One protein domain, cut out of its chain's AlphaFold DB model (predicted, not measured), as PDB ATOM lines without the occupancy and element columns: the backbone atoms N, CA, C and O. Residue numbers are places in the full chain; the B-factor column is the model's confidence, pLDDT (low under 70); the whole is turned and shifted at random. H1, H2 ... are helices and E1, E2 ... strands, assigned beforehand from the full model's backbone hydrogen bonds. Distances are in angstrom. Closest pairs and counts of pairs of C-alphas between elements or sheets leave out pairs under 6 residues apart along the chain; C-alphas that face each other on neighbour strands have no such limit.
ATOM      1  N   SER A   7     101.794 136.782  98.758       54.84
ATOM      2  CA  SER A   7     102.460 137.978  98.260       54.84
ATOM      3  C   SER A   7     103.842 137.634  97.705       54.84
ATOM      4  O   SER A   7     104.865 137.772  98.370       54.84
ATOM      5  N   ALA A   8     103.877 137.118  96.477       56.31
ATOM      6  CA  ALA A   8     105.122 136.777  95.810       56.31
ATOM      7  C   ALA A   8     105.721 137.991  95.083       56.31
ATOM      8  O   ALA A   8     105.027 138.676  94.334       56.31
ATOM      9  N   ILE A   9     107.025 138.213  95.248       67.56
ATOM     10  CA  ILE A   9     107.806 139.174  94.453       67.56
ATOM     11  C   ILE A   9     108.812 138.384  93.636       67.56
ATOM     12  O   ILE A   9     109.530 137.564  94.197       67.56
ATOM     13  N   SER A  10     108.887 138.627  92.324       66.88
ATOM     14  CA  SER A  10     109.889 138.001  91.443       66.88
ATOM     15  C   SER A  10     109.956 136.462  91.557       66.88
ATOM     16  O   SER A  10     111.010 135.844  91.458       66.88
ATOM     17  N   GLY A  11     108.814 135.812  91.812       68.81
ATOM     18  CA  GLY A  11     108.733 134.357  91.999       68.81
ATOM     19  C   GLY A  11     109.115 133.843  93.396       68.81
ATOM     20  O   GLY A  11     108.995 132.643  93.644       68.81
ATOM     21  N   TYR A  12     109.503 134.709  94.337       72.88
ATOM     22  CA  TYR A  12     109.755 134.336  95.728       72.88
ATOM     23  C   TYR A  12     108.465 134.344  96.548       72.88
ATOM     24  O   TYR A  12     107.808 135.372  96.657       72.88
ATOM     25  N   CYS A  13     108.130 133.218  97.184       77.94
ATOM     26  CA  CYS A  13     107.111 133.179  98.236       77.94
ATOM     27  C   CYS A  13     107.690 133.683  99.557       77.94
ATOM     28  O   CYS A  13     108.788 133.250  99.926       77.94
ATOM     29  N   PHE A  14     106.932 134.523 100.257       79.50
ATOM     30  CA  PHE A  14     107.255 135.040 101.583       79.50
ATOM     31  C   PHE A  14     106.324 134.434 102.634       79.50
ATOM     32  O   PHE A  14     105.192 134.054 102.332       79.50
ATOM     33  N   ASP A  15     106.837 134.323 103.853       80.94
ATOM     34  CA  ASP A  15     106.157 133.718 104.997       80.94
ATOM     35  C   ASP A  15     105.112 134.676 105.584       80.94
ATOM     36  O   ASP A  15     104.069 134.247 106.076       80.94
ATOM     37  N   ASN A  16     105.391 135.980 105.518       81.38
ATOM     38  CA  ASN A  16     104.509 137.042 105.982       81.38
ATOM     39  C   ASN A  16     104.742 138.323 105.180       81.38
ATOM     40  O   ASN A  16     105.855 138.567 104.702       81.38
ATOM     41  N   VAL A  17     103.704 139.156 105.088       82.56
ATOM     42  CA  VAL A  17     103.804 140.514 104.555       82.56
ATOM     43  C   VAL A  17     103.065 141.492 105.438       82.56
ATOM     44  O   VAL A  17     101.919 141.272 105.822       82.56
ATOM     45  N   GLU A  18     103.735 142.598 105.716       85.56
ATOM     46  CA  GLU A  18     103.199 143.734 106.445       85.56
ATOM     47  C   GLU A  18     103.153 144.934 105.512       85.56
ATOM     48  O   GLU A  18     104.073 145.167 104.730       85.56
ATOM     49  N   ALA A  19     102.066 145.692 105.579       84.81
ATOM     50  CA  ALA A  19     101.900 146.916 104.821       84.81
ATOM     51  C   ALA A  19     101.403 147.998 105.768       84.81
ATOM     52  O   ALA A  19     100.417 147.808 106.476       84.81
ATOM     53  N   ASN A  20     102.085 149.130 105.752       83.50
ATOM     54  CA  ASN A  20     101.780 150.270 106.594       83.50
ATOM     55  C   ASN A  20     101.874 151.544 105.760       83.50
ATOM     56  O   ASN A  20     102.561 151.599 104.738       83.50
ATOM     57  N   GLN A  21     101.174 152.580 106.201       83.81
ATOM     58  CA  GLN A  21     101.138 153.865 105.523       83.81
ATOM     59  C   GLN A  21     101.552 154.966 106.494       83.81
ATOM     60  O   GLN A  21     101.085 155.011 107.629       83.81
ATOM     61  N   THR A  22     102.434 155.840 106.024       82.94
ATOM     62  CA  THR A  22     102.788 157.102 106.677       82.94
ATOM     63  C   THR A  22     102.154 158.263 105.910       82.94
ATOM     64  O   THR A  22     101.598 158.069 104.824       82.94
ATOM     65  N   ASP A  23     102.304 159.483 106.422       81.06
ATOM     66  CA  ASP A  23     101.865 160.701 105.728       81.06
ATOM     67  C   ASP A  23     102.609 160.944 104.400       81.06
ATOM     68  O   ASP A  23     102.164 161.732 103.567       81.06
ATOM     69  N   HIS A  24     103.742 160.265 104.183       79.06
ATOM     70  CA  HIS A  24     104.649 160.531 103.067       79.06
ATOM     71  C   HIS A  24     104.799 159.358 102.088       79.06
ATOM     72  O   HIS A  24     105.091 159.571 100.914       79.06
ATOM     73  N   TYR A  25     104.644 158.121 102.555       81.56
ATOM     74  CA  TYR A  25     104.886 156.913 101.763       81.56
ATOM     75  C   TYR A  25     104.188 155.693 102.367       81.56
ATOM     76  O   TYR A  25     103.869 155.652 103.559       81.56
ATOM     77  N   ILE A  26     103.992 154.674 101.536       85.94
ATOM     78  CA  ILE A  26     103.584 153.336 101.970       85.94
ATOM     79  C   ILE A  26     104.854 152.507 102.108       85.94
ATOM     80  O   ILE A  26     105.653 152.496 101.180       85.94
ATOM     81  N   TYR A  27     105.031 151.789 103.213       85.31
ATOM     82  CA  TYR A  27     106.095 150.794 103.313       85.31
ATOM     83  C   TYR A  27     105.511 149.386 103.399       85.31
ATOM     84  O   TYR A  27     104.520 149.144 104.098       85.31
ATOM     85  N   LYS A  28     106.100 148.458 102.643       87.94
ATOM     86  CA  LYS A  28     105.745 147.036 102.634       87.94
ATOM     87  C   LYS A  28     106.953 146.202 103.021       87.94
ATOM     88  O   LYS A  28     107.995 146.317 102.383       87.94
ATOM     89  N   ILE A  29     106.798 145.336 104.017       87.69
ATOM     90  CA  ILE A  29     107.854 144.445 104.500       87.69
ATOM     91  C   ILE A  29     107.462 143.002 104.216       87.69
ATOM     92  O   ILE A  29     106.369 142.560 104.562       87.69
ATOM     93  N   TYR A  30     108.373 142.269 103.590       87.31
ATOM     94  CA  TYR A  30     108.234 140.874 103.210       87.31
ATOM     95  C   TYR A  30     109.220 140.036 104.012       87.31
ATOM     96  O   TYR A  30     110.418 140.302 103.989       87.31
ATOM     97  N   TYR A  31     108.738 139.006 104.698       85.00
ATOM     98  CA  TYR A  31     109.556 138.184 105.589       85.00
ATOM     99  C   TYR A  31     109.736 136.780 105.025       85.00
ATOM    100  O   TYR A  31     108.772 136.164 104.570       85.00
ATOM    101  N   LYS A  32     110.966 136.266 105.047       82.75
ATOM    102  CA  LYS A  32     111.294 134.908 104.615       82.75
ATOM    103  C   LYS A  32     112.524 134.371 105.333       82.75
ATOM    104  O   LYS A  32     113.597 134.953 105.204       82.75
ATOM    105  N   ASN A  33     112.408 133.228 106.011       80.62
ATOM    106  CA  ASN A  33     113.551 132.483 106.569       80.62
ATOM    107  C   ASN A  33     114.564 133.347 107.368       80.62
ATOM    108  O   ASN A  33     115.774 133.217 107.184       80.62
ATOM    109  N   GLY A  34     114.088 134.257 108.226       81.00
ATOM    110  CA  GLY A  34     114.965 135.144 109.011       81.00
ATOM    111  C   GLY A  34     115.592 136.298 108.215       81.00
ATOM    112  O   GLY A  34     116.527 136.941 108.686       81.00
ATOM    113  N   THR A  35     115.096 136.572 107.007       84.75
ATOM    114  CA  THR A  35     115.411 137.753 106.195       84.75
ATOM    115  C   THR A  35     114.143 138.562 105.940       84.75
ATOM    116  O   THR A  35     113.129 138.007 105.522       84.75
ATOM    117  N   TYR A  36     114.196 139.873 106.166       87.38
ATOM    118  CA  TYR A  36     113.127 140.791 105.780       87.38
ATOM    119  C   TYR A  36     113.558 141.609 104.568       87.38
ATOM    120  O   TYR A  36     114.736 141.915 104.413       87.38
ATOM    121  N   LEU A  37     112.605 141.987 103.729       89.12
ATOM    122  CA  LEU A  37     112.783 142.854 102.574       89.12
ATOM    123  C   LEU A  37     111.738 143.965 102.656       89.12
ATOM    124  O   LEU A  37     110.545 143.686 102.602       89.12
ATOM    125  N   SER A  38     112.179 145.207 102.802       89.38
ATOM    126  CA  SER A  38     111.330 146.390 102.876       89.38
ATOM    127  C   SER A  38     111.354 147.162 101.564       89.38
ATOM    128  O   SER A  38     112.421 147.409 100.999       89.38
ATOM    129  N   PHE A  39     110.175 147.580 101.120       89.50
ATOM    130  CA  PHE A  39     109.973 148.520 100.028       89.50
ATOM    131  C   PHE A  39     109.272 149.752 100.550       89.50
ATOM    132  O   PHE A  39     108.154 149.658 101.057       89.50
ATOM    133  N   ASP A  40     109.876 150.901 100.304       89.81
ATOM    134  CA  ASP A  40     109.227 152.176 100.521       89.81
ATOM    135  C   ASP A  40     108.717 152.714  99.182       89.81
ATOM    136  O   ASP A  40     109.481 152.925  98.236       89.81
ATOM    137  N   LEU A  41     107.411 152.930  99.100       86.81
ATOM    138  CA  LEU A  41     106.671 153.225  97.882       86.81
ATOM    139  C   LEU A  41     106.112 154.649  97.927       86.81
ATOM    140  O   LEU A  41     105.418 155.025  98.876       86.81
ATOM    141  N   THR A  42     106.361 155.420  96.869       84.19
ATOM    142  CA  THR A  42     105.864 156.794  96.692       84.19
ATOM    143  C   THR A  42     105.034 156.922  95.414       84.19
ATOM    144  O   THR A  42     104.842 155.949  94.677       84.19
ATOM    145  N   ASP A  43     104.487 158.119  95.177       73.81
ATOM    146  CA  ASP A  43     103.825 158.510  93.926       73.81
ATOM    147  C   ASP A  43     102.739 157.518  93.482       73.81
ATOM    148  O   ASP A  43     102.817 156.901  92.420       73.81
ATOM    149  N   ASN A  44     101.730 157.309  94.335       69.94
ATOM    150  CA  ASN A  44     100.645 156.341  94.107       69.94
ATOM    151  C   ASN A  44     101.138 154.914  93.816       69.94
ATOM    152  O   ASN A  44     100.518 154.189  93.042       69.94
ATOM    153  N   LYS A  45     102.238 154.505  94.460       70.81
ATOM    154  CA  LYS A  45     102.860 153.186  94.302       70.81
ATOM    155  C   LYS A  45     103.516 152.960  92.928       70.81
ATOM    156  O   LYS A  45     103.729 151.821  92.531       70.81
ATOM    157  N   THR A  46     103.846 154.021  92.192       75.50
ATOM    158  CA  THR A  46     104.510 153.905  90.875       75.50
ATOM    159  C   THR A  46     106.035 154.001  90.948       75.50
ATOM    160  O   THR A  46     106.727 153.698  89.972       75.50
ATOM    161  N   LYS A  47     106.563 154.376  92.116       86.50
ATOM    162  CA  LYS A  47     107.990 154.551  92.370       86.50
ATOM    163  C   LYS A  47     108.381 153.876  93.679       86.50
ATOM    164  O   LYS A  47     107.675 153.973  94.683       86.50
ATOM    165  N   ILE A  48     109.521 153.201  93.658       89.38
ATOM    166  CA  ILE A  48     110.202 152.709  94.849       89.38
ATOM    167  C   ILE A  48     111.231 153.769  95.239       89.38
ATOM    168  O   ILE A  48     112.122 154.074  94.447       89.38
ATOM    169  N   ARG A  49     111.127 154.334  96.444       88.31
ATOM    170  CA  ARG A  49     112.117 155.304  96.941       88.31
ATOM    171  C   ARG A  49     113.347 154.608  97.533       88.31
ATOM    172  O   ARG A  49     114.441 155.157  97.505       88.31
ATOM    173  N   LYS A  50     113.138 153.427  98.121       89.69
ATOM    174  CA  LYS A  50     114.151 152.675  98.859       89.69
ATOM    175  C   LYS A  50     113.777 151.200  98.908       89.69
ATOM    176  O   LYS A  50     112.608 150.851  99.089       89.69
ATOM    177  N   ILE A  51     114.797 150.354  98.779       89.44
ATOM    178  CA  ILE A  51     114.711 148.920  99.043       89.44
ATOM    179  C   ILE A  51     115.770 148.585 100.075       89.44
ATOM    180  O   ILE A  51     116.950 148.867  99.867       89.44
ATOM    181  N   GLU A  52     115.339 147.983 101.170       88.69
ATOM    182  CA  GLU A  52     116.205 147.570 102.264       88.69
ATOM    183  C   GLU A  52     115.984 146.102 102.571       88.69
ATOM    184  O   GLU A  52     114.874 145.587 102.479       88.69
ATOM    185  N   CYS A  53     117.041 145.426 102.981       87.44
ATOM    186  CA  CYS A  53     116.964 144.063 103.431       87.44
ATOM    187  C   CYS A  53     117.891 143.842 104.617       87.44
ATOM    188  O   CYS A  53     119.011 144.346 104.650       87.44
ATOM    189  N   GLY A  54     117.438 143.050 105.575       85.31
ATOM    190  CA  GLY A  54     118.243 142.692 106.728       85.31
ATOM    191  C   GLY A  54     117.843 141.343 107.293       85.31
ATOM    192  O   GLY A  54     116.907 140.681 106.827       85.31
ATOM    193  N   LYS A  55     118.590 140.914 108.306       84.00
ATOM    194  CA  LYS A  55     118.261 139.721 109.081       84.00
ATOM    195  C   LYS A  55     117.328 140.079 110.222       84.00
ATOM    196  O   LYS A  55     117.432 141.160 110.793       84.00
ATOM    197  N   TYR A  56     116.426 139.163 110.538       82.06
ATOM    198  CA  TYR A  56     115.582 139.259 111.715       82.06
ATOM    199  C   TYR A  56     115.514 137.911 112.427       82.06
ATOM    200  O   TYR A  56     115.620 136.852 111.802       82.06
ATOM    201  N   TRP A  57     115.307 137.939 113.735       79.94
ATOM    202  CA  TRP A  57     115.018 136.748 114.525       79.94
ATOM    203  C   TRP A  57     113.876 137.032 115.490       79.94
ATOM    204  O   TRP A  57     113.664 138.156 115.937       79.94
ATOM    205  N   SER A  58     113.098 135.995 115.781       71.50
ATOM    206  CA  SER A  58     112.047 136.085 116.787       71.50
ATOM    207  C   SER A  58     112.686 136.104 118.173       71.50
ATOM    208  O   SER A  58     113.476 135.217 118.503       71.50
ATOM    209  N   THR A  59     112.344 137.104 118.982       68.38
ATOM    210  CA  THR A  59     112.842 137.238 120.362       68.38
ATOM    211  C   THR A  59     112.070 136.363 121.344       68.38
ATOM    212  O   THR A  59     112.540 136.092 122.450       68.38
ATOM    213  N   ASN A  60     110.892 135.872 120.945       63.88
ATOM    214  CA  ASN A  60     110.022 135.089 121.804       63.88
ATOM    215  C   ASN A  60     109.227 134.054 120.999       63.88
ATOM    216  O   ASN A  60     108.556 134.396 120.032       63.88
ATOM    217  N   LYS A  61     109.220 132.785 121.430       55.53
ATOM    218  CA  LYS A  61     108.611 131.676 120.660       55.53
ATOM    219  C   LYS A  61     107.105 131.836 120.373       55.53
ATOM    220  O   LYS A  61     106.594 131.113 119.527       55.53
ATOM    221  N   ASN A  62     106.413 132.754 121.058       48.78
ATOM    222  CA  ASN A  62     104.954 132.913 121.012       48.78
ATOM    223  C   ASN A  62     104.459 134.351 120.737       48.78
ATOM    224  O   ASN A  62     103.250 134.573 120.768       48.78
ATOM    225  N   VAL A  63     105.340 135.325 120.474       49.81
ATOM    226  CA  VAL A  63     104.951 136.721 120.180       49.81
ATOM    227  C   VAL A  63     105.732 137.206 118.957       49.81
ATOM    228  O   VAL A  63     106.909 136.885 118.812       49.81
ATOM    229  N   ARG A  64     105.066 137.936 118.050       54.88
ATOM    230  CA  ARG A  64     105.629 138.479 116.795       54.88
ATOM    231  C   ARG A  64     106.559 139.679 117.042       54.88
ATOM    232  O   ARG A  64     106.469 140.683 116.347       54.88
ATOM    233  N   ASP A  65     107.432 139.565 118.031       58.28
ATOM    234  CA  ASP A  65     108.469 140.550 118.300       58.28
ATOM    235  C   ASP A  65     109.727 140.103 117.549       58.28
ATOM    236  O   ASP A  65     110.327 139.062 117.849       58.28
ATOM    237  N   TYR A  66     110.075 140.850 116.503       64.12
ATOM    238  CA  TYR A  66     111.291 140.630 115.732       64.12
ATOM    239  C   TYR A  66     112.384 141.580 116.211       64.12
ATOM    240  O   TYR A  66     112.176 142.789 116.303       64.12
ATOM    241  N   GLU A  67     113.562 141.028 116.478       65.94
ATOM    242  CA  GLU A  67     114.798 141.801 116.515       65.94
ATOM    243  C   GLU A  67     115.387 141.835 115.109       65.94
ATOM    244  O   GLU A  67     115.354 140.836 114.388       65.94
ATOM    245  N   TYR A  68     115.920 142.992 114.730       75.12
ATOM    246  CA  TYR A  68     116.514 143.230 113.422       75.12
ATOM    247  C   TYR A  68     118.021 143.408 113.560       75.12
ATOM    248  O   TYR A  68     118.491 144.072 114.487       75.12
ATOM    249  N   SER A  69     118.781 142.853 112.615       74.31
ATOM    250  CA  SER A  69     120.207 143.150 112.514       74.31
ATOM    251  C   SER A  69     120.407 144.647 112.301       74.31
ATOM    252  O   SER A  69     119.667 145.310 111.571       74.31
ATOM    253  N   SER A  70     121.445 145.180 112.935       72.56
ATOM    254  CA  SER A  70     121.909 146.540 112.684       72.56
ATOM    255  C   SER A  70     122.569 146.686 111.312       72.56
ATOM    256  O   SER A  70     122.715 147.811 110.841       72.56
ATOM    257  N   ALA A  71     122.957 145.581 110.667       77.25
ATOM    258  CA  ALA A  71     123.454 145.563 109.300       77.25
ATOM    259  C   ALA A  71     122.303 145.415 108.297       77.25
ATOM    260  O   ALA A  71     121.416 144.573 108.452       77.25
ATOM    261  N   LYS A  72     122.339 146.236 107.249       83.38
ATOM    262  CA  LYS A  72     121.295 146.312 106.227       83.38
ATOM    263  C   LYS A  72     121.919 146.364 104.838       83.38
ATOM    264  O   LYS A  72     122.832 147.152 104.607       83.38
ATOM    265  N   ALA A  73     121.414 145.547 103.921       85.25
ATOM    266  CA  ALA A  73     121.637 145.677 102.488       85.25
ATOM    267  C   ALA A  73     120.646 146.694 101.920       85.25
ATOM    268  O   ALA A  73     119.438 146.553 102.110       85.25
ATOM    269  N   VAL A  74     121.136 147.688 101.191       88.50
ATOM    270  CA  VAL A  74     120.309 148.693 100.520       88.50
ATOM    271  C   VAL A  74     120.611 148.680  99.030       88.50
ATOM    272  O   VAL A  74     121.755 148.507  98.618       88.50
ATOM    273  N   PHE A  75     119.577 148.853  98.213       89.38
ATOM    274  CA  PHE A  75     119.737 148.995  96.770       89.38
ATOM    275  C   PHE A  75     120.489 150.289  96.415       89.38
ATOM    276  O   PHE A  75     120.061 151.368  96.814       89.38
ATOM    277  N   ASP A  76     121.582 150.205  95.653       88.81
ATOM    278  CA  ASP A  76     122.325 151.364  95.128       88.81
ATOM    279  C   ASP A  76     122.786 151.098  93.687       88.81
ATOM    280  O   ASP A  76     123.702 150.311  93.437       88.81
ATOM    281  N   LYS A  77     122.183 151.809  92.723       87.12
ATOM    282  CA  LYS A  77     122.459 151.675  91.278       87.12
ATOM    283  C   LYS A  77     123.903 151.976  90.874       87.12
ATOM    284  O   LYS A  77     124.299 151.648  89.759       87.12
ATOM    285  N   ARG A  78     124.686 152.633  91.731       85.81
ATOM    286  CA  ARG A  78     126.088 152.980  91.453       85.81
ATOM    287  C   ARG A  78     127.036 151.818  91.738       85.81
ATOM    288  O   ARG A  78     128.189 151.862  91.317       85.81
ATOM    289  N   LYS A  79     126.582 150.802  92.476       82.56
ATOM    290  CA  LYS A  79     127.377 149.623  92.834       82.56
ATOM    291  C   LYS A  79     127.241 148.575  91.738       82.56
ATOM    292  O   LYS A  79     126.146 148.323  91.247       82.56
ATOM    293  N   GLU A  80     128.340 147.905  91.402       79.00
ATOM    294  CA  GLU A  80     128.363 146.855  90.367       79.00
ATOM    295  C   GLU A  80     127.348 145.731  90.635       79.00
ATOM    296  O   GLU A  80     126.707 145.222  89.722       79.00
ATOM    297  N   HIS A  81     127.173 145.380  91.905       76.06
ATOM    298  CA  HIS A  81     126.261 144.341  92.380       76.06
ATOM    299  C   HIS A  81     124.962 144.918  92.964       76.06
ATOM    300  O   HIS A  81     124.204 144.189  93.596       76.06
ATOM    301  N   LEU A  82     124.704 146.215  92.745       84.50
ATOM    302  CA  LEU A  82     123.485 146.934  93.131       84.50
ATOM    303  C   LEU A  82     123.183 146.977  94.638       84.50
ATOM    304  O   LEU A  82     122.091 147.393  95.019       84.50
ATOM    305  N   ILE A  83     124.112 146.550  95.495       84.19
ATOM    306  CA  ILE A  83     123.936 146.511  96.949       84.19
ATOM    307  C   ILE A  83     124.997 147.405  97.589       84.19
ATOM    308  O   ILE A  83     126.168 147.365  97.218       84.19
ATOM    309  N   ASP A  84     124.584 148.196  98.570       83.94
ATOM    310  CA  ASP A  84     125.470 148.777  99.570       83.94
ATOM    311  C   ASP A  84     125.101 148.226 100.946       83.94
ATOM    312  O   ASP A  84     123.929 147.944 101.206       83.94
ATOM    313  N   PHE A  85     126.083 148.070 101.829       80.25
ATOM    314  CA  PHE A  85     125.826 147.624 103.194       80.25
ATOM    315  C   PHE A  85     126.044 148.743 104.196       80.25
ATOM    316  O   PHE A  85     127.090 149.390 104.203       80.25
ATOM    317  N   LEU A  86     125.073 148.921 105.086       76.69
ATOM    318  CA  LEU A  86     125.071 149.983 106.082       76.69
ATOM    319  C   LEU A  86     124.917 149.395 107.482       76.69
ATOM    320  O   LEU A  86     124.109 148.493 107.703       76.69
ATOM    321  N   GLN A  87     125.700 149.918 108.426       68.56
ATOM    322  CA  GLN A  87     125.609 149.592 109.845       68.56
ATOM    323  C   GLN A  87     124.859 150.729 110.543       68.56
ATOM    324  O   GLN A  87     125.353 151.849 110.595       68.56
ATOM    325  N   VAL A  88     123.679 150.422 111.078       61.28
ATOM    326  CA  VAL A  88     122.729 151.356 111.696       61.28
ATOM    327  C   VAL A  88     122.316 152.473 110.735       61.28
ATOM    328  O   VAL A  88     122.913 153.542 110.688       61.28
ATOM    329  N   SER A  89     121.230 152.246 110.003       50.75
ATOM    330  CA  SER A  89     120.517 153.330 109.335       50.75
ATOM    331  C   SER A  89     119.059 153.311 109.746       50.75
ATOM    332  O   SER A  89     118.361 152.307 109.559       50.75
ATOM    333  N   PHE A  90     118.628 154.422 110.338       50.62
ATOM    334  CA  PHE A  90     117.232 154.651 110.667       50.62
ATOM    335  C   PHE A  90     116.502 155.492 109.623       50.62
ATOM    336  O   PHE A  90     115.290 155.381 109.604       50.62
ATOM    337  N   ASP A  91     117.183 156.257 108.752       52.91
ATOM    338  CA  ASP A  91     116.526 157.151 107.776       52.91
ATOM    339  C   ASP A  91     117.548 157.908 106.883       52.91
ATOM    340  O   ASP A  91     117.408 159.109 106.696       52.91
ATOM    341  N   SER A  92     118.629 157.296 106.373       55.19
ATOM    342  CA  SER A  92     119.698 158.060 105.670       55.19
ATOM    343  C   SER A  92     119.894 157.773 104.177       55.19
ATOM    344  O   SER A  92     120.687 158.457 103.530       55.19
ATOM    345  N   GLU A  93     119.177 156.813 103.592       73.06
ATOM    346  CA  GLU A  93     119.390 156.410 102.195       73.06
ATOM    347  C   GLU A  93     118.379 157.090 101.284       73.06
ATOM    348  O   GLU A  93     117.305 156.562 101.002       73.06
ATOM    349  N   TYR A  94     118.753 158.277 100.819       73.94
ATOM    350  CA  TYR A  94     117.963 159.064  99.883       73.94
ATOM    351  C   TYR A  94     118.780 159.445  98.653       73.94
ATOM    352  O   TYR A  94     120.015 159.483  98.674       73.94
ATOM    353  N   GLY A  95     118.061 159.769  97.585       82.69
ATOM    354  CA  GLY A  95     118.627 160.221  96.323       82.69
ATOM    355  C   GLY A  95     118.494 159.188  95.217       82.69
ATOM    356  O   GLY A  95     118.293 157.995  95.459       82.69
ATOM    357  N   ASP A  96     118.635 159.679  93.989       86.44
ATOM    358  CA  ASP A  96     118.320 158.966  92.755       86.44
ATOM    359  C   ASP A  96     118.978 157.590  92.651       86.44
ATOM    360  O   ASP A  96     118.452 156.725  91.959       86.44
ATOM    361  N   GLN A  97     120.111 157.348  93.315       89.00
ATOM    362  CA  GLN A  97     120.786 156.050  93.305       89.00
ATOM    363  C   GLN A  97     120.002 154.922  93.997       89.00
ATOM    364  O   GLN A  97     120.180 153.766  93.615       89.00
ATOM    365  N   HIS A  98     119.152 155.245  94.977       88.94
ATOM    366  CA  HIS A  98     118.347 154.282  95.744       88.94
ATOM    367  C   HIS A  98     116.927 154.139  95.189       88.94
ATOM    368  O   HIS A  98     116.217 153.184  95.502       88.94
ATOM    369  N   GLU A  99     116.526 155.081  94.336       90.50
ATOM    370  CA  GLU A  99     115.191 155.138  93.767       90.50
ATOM    371  C   GLU A  99     115.077 154.342  92.467       90.50
ATOM    372  O   GLU A  99     116.007 154.255  91.651       90.50
ATOM    373  N   LEU A 100     113.882 153.815  92.231       88.31
ATOM    374  CA  LEU A 100     113.557 153.047  91.047       88.31
ATOM    375  C   LEU A 100     112.117 153.344  90.615       88.31
ATOM    376  O   LEU A 100     111.170 153.081  91.356       88.31
ATOM    377  N   ASP A 101     111.939 153.868  89.402       87.00
ATOM    378  CA  ASP A 101     110.627 153.806  88.757       87.00
ATOM    379  C   ASP A 101     110.347 152.374  88.278       87.00
ATOM    380  O   ASP A 101     111.257 151.569  88.071       87.00
ATOM    381  N   LEU A 102     109.077 152.032  88.095       75.88
ATOM    382  CA  LEU A 102     108.675 150.675  87.727       75.88
ATOM    383  C   LEU A 102     108.567 150.475  86.210       75.88
ATOM    384  O   LEU A 102     107.652 149.811  85.724       75.88
ATOM    385  N   SER A 103     109.490 151.059  85.446       80.50
ATOM    386  CA  SER A 103     109.612 150.791  84.010       80.50
ATOM    387  C   SER A 103     110.156 149.378  83.736       80.50
ATOM    388  O   SER A 103     110.848 148.790  84.568       80.50
ATOM    389  N   GLU A 104     109.886 148.816  82.549       77.12
ATOM    390  CA  GLU A 104     110.377 147.473  82.175       77.12
ATOM    391  C   GLU A 104     111.899 147.281  82.359       77.12
ATOM    392  O   GLU A 104     112.296 146.254  82.922       77.12
ATOM    393  N   PRO A 105     112.777 148.231  81.965       80.00
ATOM    394  CA  PRO A 105     114.218 148.096  82.189       80.00
ATOM    395  C   PRO A 105     114.580 148.036  83.677       80.00
ATOM    396  O   PRO A 105     115.446 147.261  84.082       80.00
ATOM    397  N   ASN A 106     113.885 148.814  84.502       82.62
ATOM    398  CA  ASN A 106     114.137 148.891  85.931       82.62
ATOM    399  C   ASN A 106     113.608 147.672  86.690       82.62
ATOM    400  O   ASN A 106     114.240 147.234  87.650       82.62
ATOM    401  N   ILE A 107     112.535 147.038  86.208       80.75
ATOM    402  CA  ILE A 107     112.079 145.740  86.726       80.75
ATOM    403  C   ILE A 107     113.181 144.683  86.581       80.75
ATOM    404  O   ILE A 107     113.384 143.875  87.488       80.75
ATOM    405  N   LYS A 108     113.934 144.689  85.473       82.50
ATOM    406  CA  LYS A 108     115.079 143.783  85.318       82.50
ATOM    407  C   LYS A 108     116.161 144.066  86.367       82.50
ATOM    408  O   LYS A 108     116.627 143.127  87.003       82.50
ATOM    409  N   THR A 109     116.518 145.331  86.574       84.44
ATOM    410  CA  THR A 109     117.489 145.748  87.601       84.44
ATOM    411  C   THR A 109     117.057 145.311  89.001       84.44
ATOM    412  O   THR A 109     117.859 144.768  89.757       84.44
ATOM    413  N   LEU A 110     115.771 145.475  89.327       84.12
ATOM    414  CA  LEU A 110     115.190 145.006  90.580       84.12
ATOM    415  C   LEU A 110     115.314 143.484  90.731       84.12
ATOM    416  O   LEU A 110     115.703 143.002  91.789       84.12
ATOM    417  N   ASN A 111     115.020 142.721  89.678       82.75
ATOM    418  CA  ASN A 111     115.158 141.264  89.705       82.75
ATOM    419  C   ASN A 111     116.608 140.825  89.920       82.75
ATOM    420  O   ASN A 111     116.852 139.905  90.700       82.75
ATOM    421  N   ASP A 112     117.558 141.484  89.256       82.06
ATOM    422  CA  ASP A 112     118.982 141.195  89.412       82.06
ATOM    423  C   ASP A 112     119.427 141.461  90.866       82.06
ATOM    424  O   ASP A 112     120.062 140.600  91.478       82.06
ATOM    425  N   PHE A 113     118.999 142.581  91.467       85.44
ATOM    426  CA  PHE A 113     119.222 142.879  92.888       85.44
ATOM    427  C   PHE A 113     118.620 141.813  93.816       85.44
ATOM    428  O   PHE A 113     119.329 141.249  94.650       85.44
ATOM    429  N   LEU A 114     117.329 141.494  93.658       85.00
ATOM    430  CA  LEU A 114     116.632 140.527  94.515       85.00
ATOM    431  C   LEU A 114     117.251 139.137  94.426       85.00
ATOM    432  O   LEU A 114     117.350 138.449  95.438       85.00
ATOM    433  N   LYS A 115     117.701 138.737  93.236       81.12
ATOM    434  CA  LYS A 115     118.378 137.461  93.035       81.12
ATOM    435  C   LYS A 115     119.708 137.411  93.773       81.12
ATOM    436  O   LYS A 115     119.965 136.449  94.490       81.12
ATOM    437  N   ILE A 116     120.548 138.438  93.625       78.06
ATOM    438  CA  ILE A 116     121.825 138.504  94.353       78.06
ATOM    439  C   ILE A 116     121.559 138.400  95.858       78.06
ATOM    440  O   ILE A 116     122.218 137.648  96.576       78.06
ATOM    441  N   LEU A 117     120.538 139.114  96.315       80.19
ATOM    442  CA  LEU A 117     120.221 139.245  97.717       80.19
ATOM    443  C   LEU A 117     119.622 137.970  98.338       80.19
ATOM    444  O   LEU A 117     120.047 137.558  99.416       80.19
ATOM    445  N   LEU A 118     118.656 137.334  97.671       80.38
ATOM    446  CA  LEU A 118     117.916 136.186  98.206       80.38
ATOM    447  C   LEU A 118     118.549 134.833  97.858       80.38
ATOM    448  O   LEU A 118     118.417 133.901  98.653       80.38
ATOM    449  N   ASP A 119     119.231 134.712  96.712       80.56
ATOM    450  CA  ASP A 119     119.817 133.438  96.273       80.56
ATOM    451  C   ASP A 119     121.288 133.308  96.666       80.56
ATOM    452  O   ASP A 119     121.712 132.232  97.089       80.56
ATOM    453  N   CYS A 120     122.079 134.376  96.512       76.88
ATOM    454  CA  CYS A 120     123.486 134.330  96.914       76.88
ATOM    455  C   CYS A 120     123.600 134.565  98.424       76.88
ATOM    456  O   CYS A 120     124.302 133.835  99.121       76.88
ATOM    457  N   GLY A 121     122.861 135.547  98.945       72.50
ATOM    458  CA  GLY A 121     122.910 135.917 100.353       72.50
ATOM    459  C   GLY A 121     124.264 136.502 100.774       72.50
ATOM    460  O   GLY A 121     125.188 136.691  99.977       72.50
ATOM    461  N   TRP A 122     124.379 136.794 102.062       76.06
ATOM    462  CA  TRP A 122     125.587 137.322 102.688       76.06
ATOM    463  C   TRP A 122     125.735 136.753 104.096       76.06
ATOM    464  O   TRP A 122     124.770 136.250 104.684       76.06
ATOM    465  N   THR A 123     126.950 136.820 104.626       74.19
ATOM    466  CA  THR A 123     127.245 136.489 106.021       74.19
ATOM    467  C   THR A 123     127.593 137.748 106.796       74.19
ATOM    468  O   THR A 123     128.190 138.671 106.253       74.19
ATOM    469  N   GLU A 124     127.194 137.786 108.064       74.31
ATOM    470  CA  GLU A 124     127.472 138.885 108.986       74.31
ATOM    471  C   GLU A 124     128.402 138.358 110.080       74.31
ATOM    472  O   GLU A 124     128.028 137.478 110.855       74.31
ATOM    473  N   THR A 125     129.629 138.877 110.135       71.00
ATOM    474  CA  THR A 125     130.613 138.523 111.163       71.00
ATOM    475  C   THR A 125     130.800 139.693 112.112       71.00
ATOM    476  O   THR A 125     131.285 140.751 111.716       71.00
ATOM    477  N   TYR A 126     130.433 139.500 113.377       69.81
ATOM    478  CA  TYR A 126     130.572 140.520 114.411       69.81
ATOM    479  C   TYR A 126     131.933 140.427 115.094       69.81
ATOM    480  O   TYR A 126     132.344 139.359 115.550       69.81
ATOM    481  N   TYR A 127     132.599 141.567 115.242       69.56
ATOM    482  CA  TYR A 127     133.800 141.683 116.060       69.56
ATOM    483  C   TYR A 127     133.446 142.042 117.501       69.56
ATOM    484  O   TYR A 127     132.807 143.069 117.751       69.56
ATOM    485  N   LYS A 128     133.905 141.204 118.438       64.75
ATOM    486  CA  LYS A 128     133.862 141.482 119.876       64.75
ATOM    487  C   LYS A 128     135.106 142.254 120.300       64.75
ATOM    488  O   LYS A 128     136.221 141.843 119.985       64.75
ATOM    489  N   TYR A 129     134.918 143.332 121.046       63.12
ATOM    490  CA  TYR A 129     135.991 144.073 121.698       63.12
ATOM    491  C   TYR A 129     135.509 144.498 123.082       63.12
ATOM    492  O   TYR A 129     134.462 145.111 123.170       63.12
ATOM    493  N   GLN A 130     136.256 144.166 124.141       67.31
ATOM    494  CA  GLN A 130     135.930 144.549 125.528       67.31
ATOM    495  C   GLN A 130     134.449 144.332 125.895       67.31
ATOM    496  O   GLN A 130     133.755 145.262 126.272       67.31
ATOM    497  N   ASP A 131     133.984 143.089 125.756       72.81
ATOM    498  CA  ASP A 131     132.623 142.623 126.062       72.81
ATOM    499  C   ASP A 131     131.466 143.163 125.203       72.81
ATOM    500  O   ASP A 131     130.389 142.566 125.254       72.81
ATOM    501  N   ASP A 132     131.681 144.142 124.314       53.78
ATOM    502  CA  ASP A 132     130.651 144.550 123.349       53.78
ATOM    503  C   ASP A 132     130.960 144.181 121.883       53.78
ATOM    504  O   ASP A 132     132.077 143.821 121.493       53.78
ATOM    505  N   CYS A 133     129.911 144.217 121.056       59.97
ATOM    506  CA  CYS A 133     129.937 143.890 119.628       59.97
ATOM    507  C   CYS A 133     129.950 145.180 118.799       59.97
ATOM    508  O   CYS A 133     128.962 145.912 118.788       59.97
ATOM    509  N   TYR A 134     131.040 145.452 118.074       57.97
ATOM    510  CA  TYR A 134     131.295 146.805 117.557       57.97
ATOM    511  C   TYR A 134     131.256 146.962 116.030       57.97
ATOM    512  O   TYR A 134     130.953 148.054 115.549       57.97
ATOM    513  N   LYS A 135     131.537 145.922 115.234       57.28
ATOM    514  CA  LYS A 135     131.562 146.029 113.759       57.28
ATOM    515  C   LYS A 135     131.107 144.745 113.088       57.28
ATOM    516  O   LYS A 135     131.484 143.667 113.542       57.28
ATOM    517  N   VAL A 136     130.349 144.882 112.002       64.56
ATOM    518  CA  VAL A 136     129.949 143.770 111.133       64.56
ATOM    519  C   VAL A 136     130.850 143.768 109.906       64.56
ATOM    520  O   VAL A 136     130.873 144.737 109.151       64.56
ATOM    521  N   GLN A 137     131.595 142.689 109.699       63.31
ATOM    522  CA  GLN A 137     132.146 142.370 108.390       63.31
ATOM    523  C   GLN A 137     131.108 141.587 107.614       63.31
ATOM    524  O   GLN A 137     130.573 140.595 108.111       63.31
ATOM    525  N   ILE A 138     130.828 142.059 106.406       69.19
ATOM    526  CA  ILE A 138     129.863 141.425 105.532       69.19
ATOM    527  C   ILE A 138     130.599 140.823 104.355       69.19
ATOM    528  O   ILE A 138     131.314 141.517 103.632       69.19
ATOM    529  N   GLU A 139     130.415 139.522 104.178       68.56
ATOM    530  CA  GLU A 139     130.977 138.790 103.055       68.56
ATOM    531  C   GLU A 139     129.840 138.281 102.181       68.56
ATOM    532  O   GLU A 139     128.961 137.536 102.627       68.56
ATOM    533  N   TYR A 140     129.852 138.703 100.917       68.50
ATOM    534  CA  TYR A 140     128.969 138.139  99.910       68.50
ATOM    535  C   TYR A 140     129.361 136.694  99.644       68.50
ATOM    536  O   TYR A 140     130.519 136.391  99.346       68.50
ATOM    537  N   ASN A 141     128.372 135.808  99.642       67.06
ATOM    538  CA  ASN A 141     128.597 134.421  99.276       67.06
ATOM    539  C   ASN A 141     128.626 134.298  97.743       67.06
ATOM    540  O   ASN A 141     127.701 133.778  97.118       67.06
ATOM    541  N   PHE A 142     129.698 134.773  97.105       61.62
ATOM    542  CA  PHE A 142     129.948 134.517  95.686       61.62
ATOM    543  C   PHE A 142     130.452 133.081  95.493       61.62
ATOM    544  O   PHE A 142     131.596 132.834  95.120       61.62
ATOM    545  N   ALA A 143     129.584 132.092  95.695       51.97
ATOM    546  CA  ALA A 143     129.816 130.808  95.052       51.97
ATOM    547  C   ALA A 143     129.659 131.034  93.539       51.97
ATOM    548  O   ALA A 143     128.620 131.526  93.095       51.97
ATOM    549  N   GLY A 144     130.654 130.662  92.725       46.81
ATOM    550  CA  GLY A 144     130.665 130.855  91.260       46.81
ATOM    551  C   GLY A 144     129.458 130.281  90.485       46.81
ATOM    552  O   GLY A 144     129.372 130.444  89.269       46.81
ATOM    553  N   ALA A 145     128.513 129.631  91.170       45.56
ATOM    554  CA  ALA A 145     127.208 129.213  90.677       45.56
ATOM    555  C   ALA A 145     126.174 130.356  90.575       45.56
ATOM    556  O   ALA A 145     125.337 130.313  89.673       45.56
ATOM    557  N   CYS A 146     126.238 131.392  91.425       49.09
ATOM    558  CA  CYS A 146     125.182 132.414  91.496       49.09
ATOM    559  C   CYS A 146     125.107 133.281  90.218       49.09
ATOM    560  O   CYS A 146     124.026 133.592  89.720       49.09
ATOM    561  N   LEU A 147     126.260 133.553  89.591       44.44
ATOM    562  CA  LEU A 147     126.365 134.267  88.306       44.44
ATOM    563  C   LEU A 147     126.154 133.361  87.072       44.44
ATOM    564  O   LEU A 147     125.999 133.862  85.957       44.44
ATOM    565  N   ARG A 148     126.148 132.029  87.241       42.50
ATOM    566  CA  ARG A 148     126.032 131.047  86.139       42.50
ATOM    567  C   ARG A 148     124.623 130.495  85.933       42.50
ATOM    568  O   ARG A 148     124.364 129.893  84.892       42.50
ATOM    569  N   GLN A 149     123.686 130.722  86.854       43.59
ATOM    570  CA  GLN A 149     122.286 130.338  86.656       43.59
ATOM    571  C   GLN A 149     121.570 131.323  85.719       43.59
ATOM    572  O   GLN A 149     120.761 132.141  86.152       43.59
ATOM    573  N   ARG A 150     121.871 131.247  84.417       40.53
ATOM    574  CA  ARG A 150     121.032 131.845  83.363       40.53
ATOM    575  C   ARG A 150     119.841 130.966  82.978       40.53
ATOM    576  O   ARG A 150     118.923 131.486  82.371       40.53
ATOM    577  N   ASN A 151     119.819 129.684  83.352       36.75
ATOM    578  CA  ASN A 151     118.800 128.732  82.896       36.75
ATOM    579  C   ASN A 151     118.500 127.660  83.953       36.75
ATOM    580  O   ASN A 151     118.953 126.533  83.803       36.75
ATOM    581  N   ASN A 152     117.749 127.971  85.009       34.00
ATOM    582  CA  ASN A 152     117.054 126.915  85.748       34.00
ATOM    583  C   ASN A 152     115.659 127.389  86.148       34.00
ATOM    584  O   ASN A 152     115.470 128.437  86.754       34.00
ATOM    585  N   SER A 153     114.683 126.606  85.709       37.56
ATOM    586  CA  SER A 153     113.251 126.756  85.919       37.56
ATOM    587  C   SER A 153     112.899 126.556  87.392       37.56
ATOM    588  O   SER A 153     113.029 125.451  87.915       37.56
TER     589      SER A 153
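This is residues 7 to 153 of the 165 residues of an uncharacterized protein of Nitrosopumilus sp (UniProt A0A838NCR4). A twisted sheet of six antiparallel strands has one helix, H1, packed along one face, and a long hairpin, E7 and E8, crosses the E5 and E6 part of the sheet, only partly face to face with it. A tail follows, of which residues 148 to 153 stand free. The printed part has 147 residues with one named helix and eight named strands, in the order E1 E2 E3 E4 E5 E6 H1 E7 E8. The class is mostly strand, and the whole is compact, with a radius of gyration of the C-alphas of 16.0 A and spans of 50 by 43 by 32 A.

E1 (residues 16 to 21), E2 (26 to 32), E3 (35 to 42), E4 (47 to 60), E5 (63 to 75) and E6 (83 to 87) form a meander, each strand the antiparallel neighbour and hairpin partner of the one before. Within hydrogen-bond range are N 18 and O 29, 2.9 A; N 28 and O 39, 2.9 A; N 38 and O 52, 2.7 A; N 53 and O 73, 2.8 A; and N 74 and O 84, 2.8 A. E4 bends by 59 degrees at residue 55 and E5 by 76 degrees at residue 71. H1 (residues 104 to 120) is on the sheet, making two layers, a helix on one face of a sheet, at a height over the sheet of 9.9 A. It lies over E4, only just not over E5, on which 2 of its C-alphas fall, and runs along the strands at 20 degrees to E4 on the local plane. Every O i to N i+4 pair in H1 is within hydrogen-bond range. E7 (residues 122 to 129) and E8 (132 to 140) are an antiparallel hairpin, with N 125 and O 137 2.8 A apart. The two sheets form a sandwich, two sheets face to face, their strands at 68 degrees; the closest C-alphas of E6 and E8, Gln 87 and Val 136, are 7.4 A apart.

E1 begins at C-alpha 16 (104.509, 137.042, 105.982). E4 is 35.3 A long, E5 30.3 A, H1 23.7 A and E8 24.4 A, ending at C-alpha 140 (128.969, 138.139, 99.910).

The C-alphas farthest apart, those of Glu 104 and Gln 130, are 50.4 A apart. The printed part has no cut, and the link E6 to H1 is long. Mean pLDDT of the printed part is 74.1, with residues 132 to 153 among those under 70.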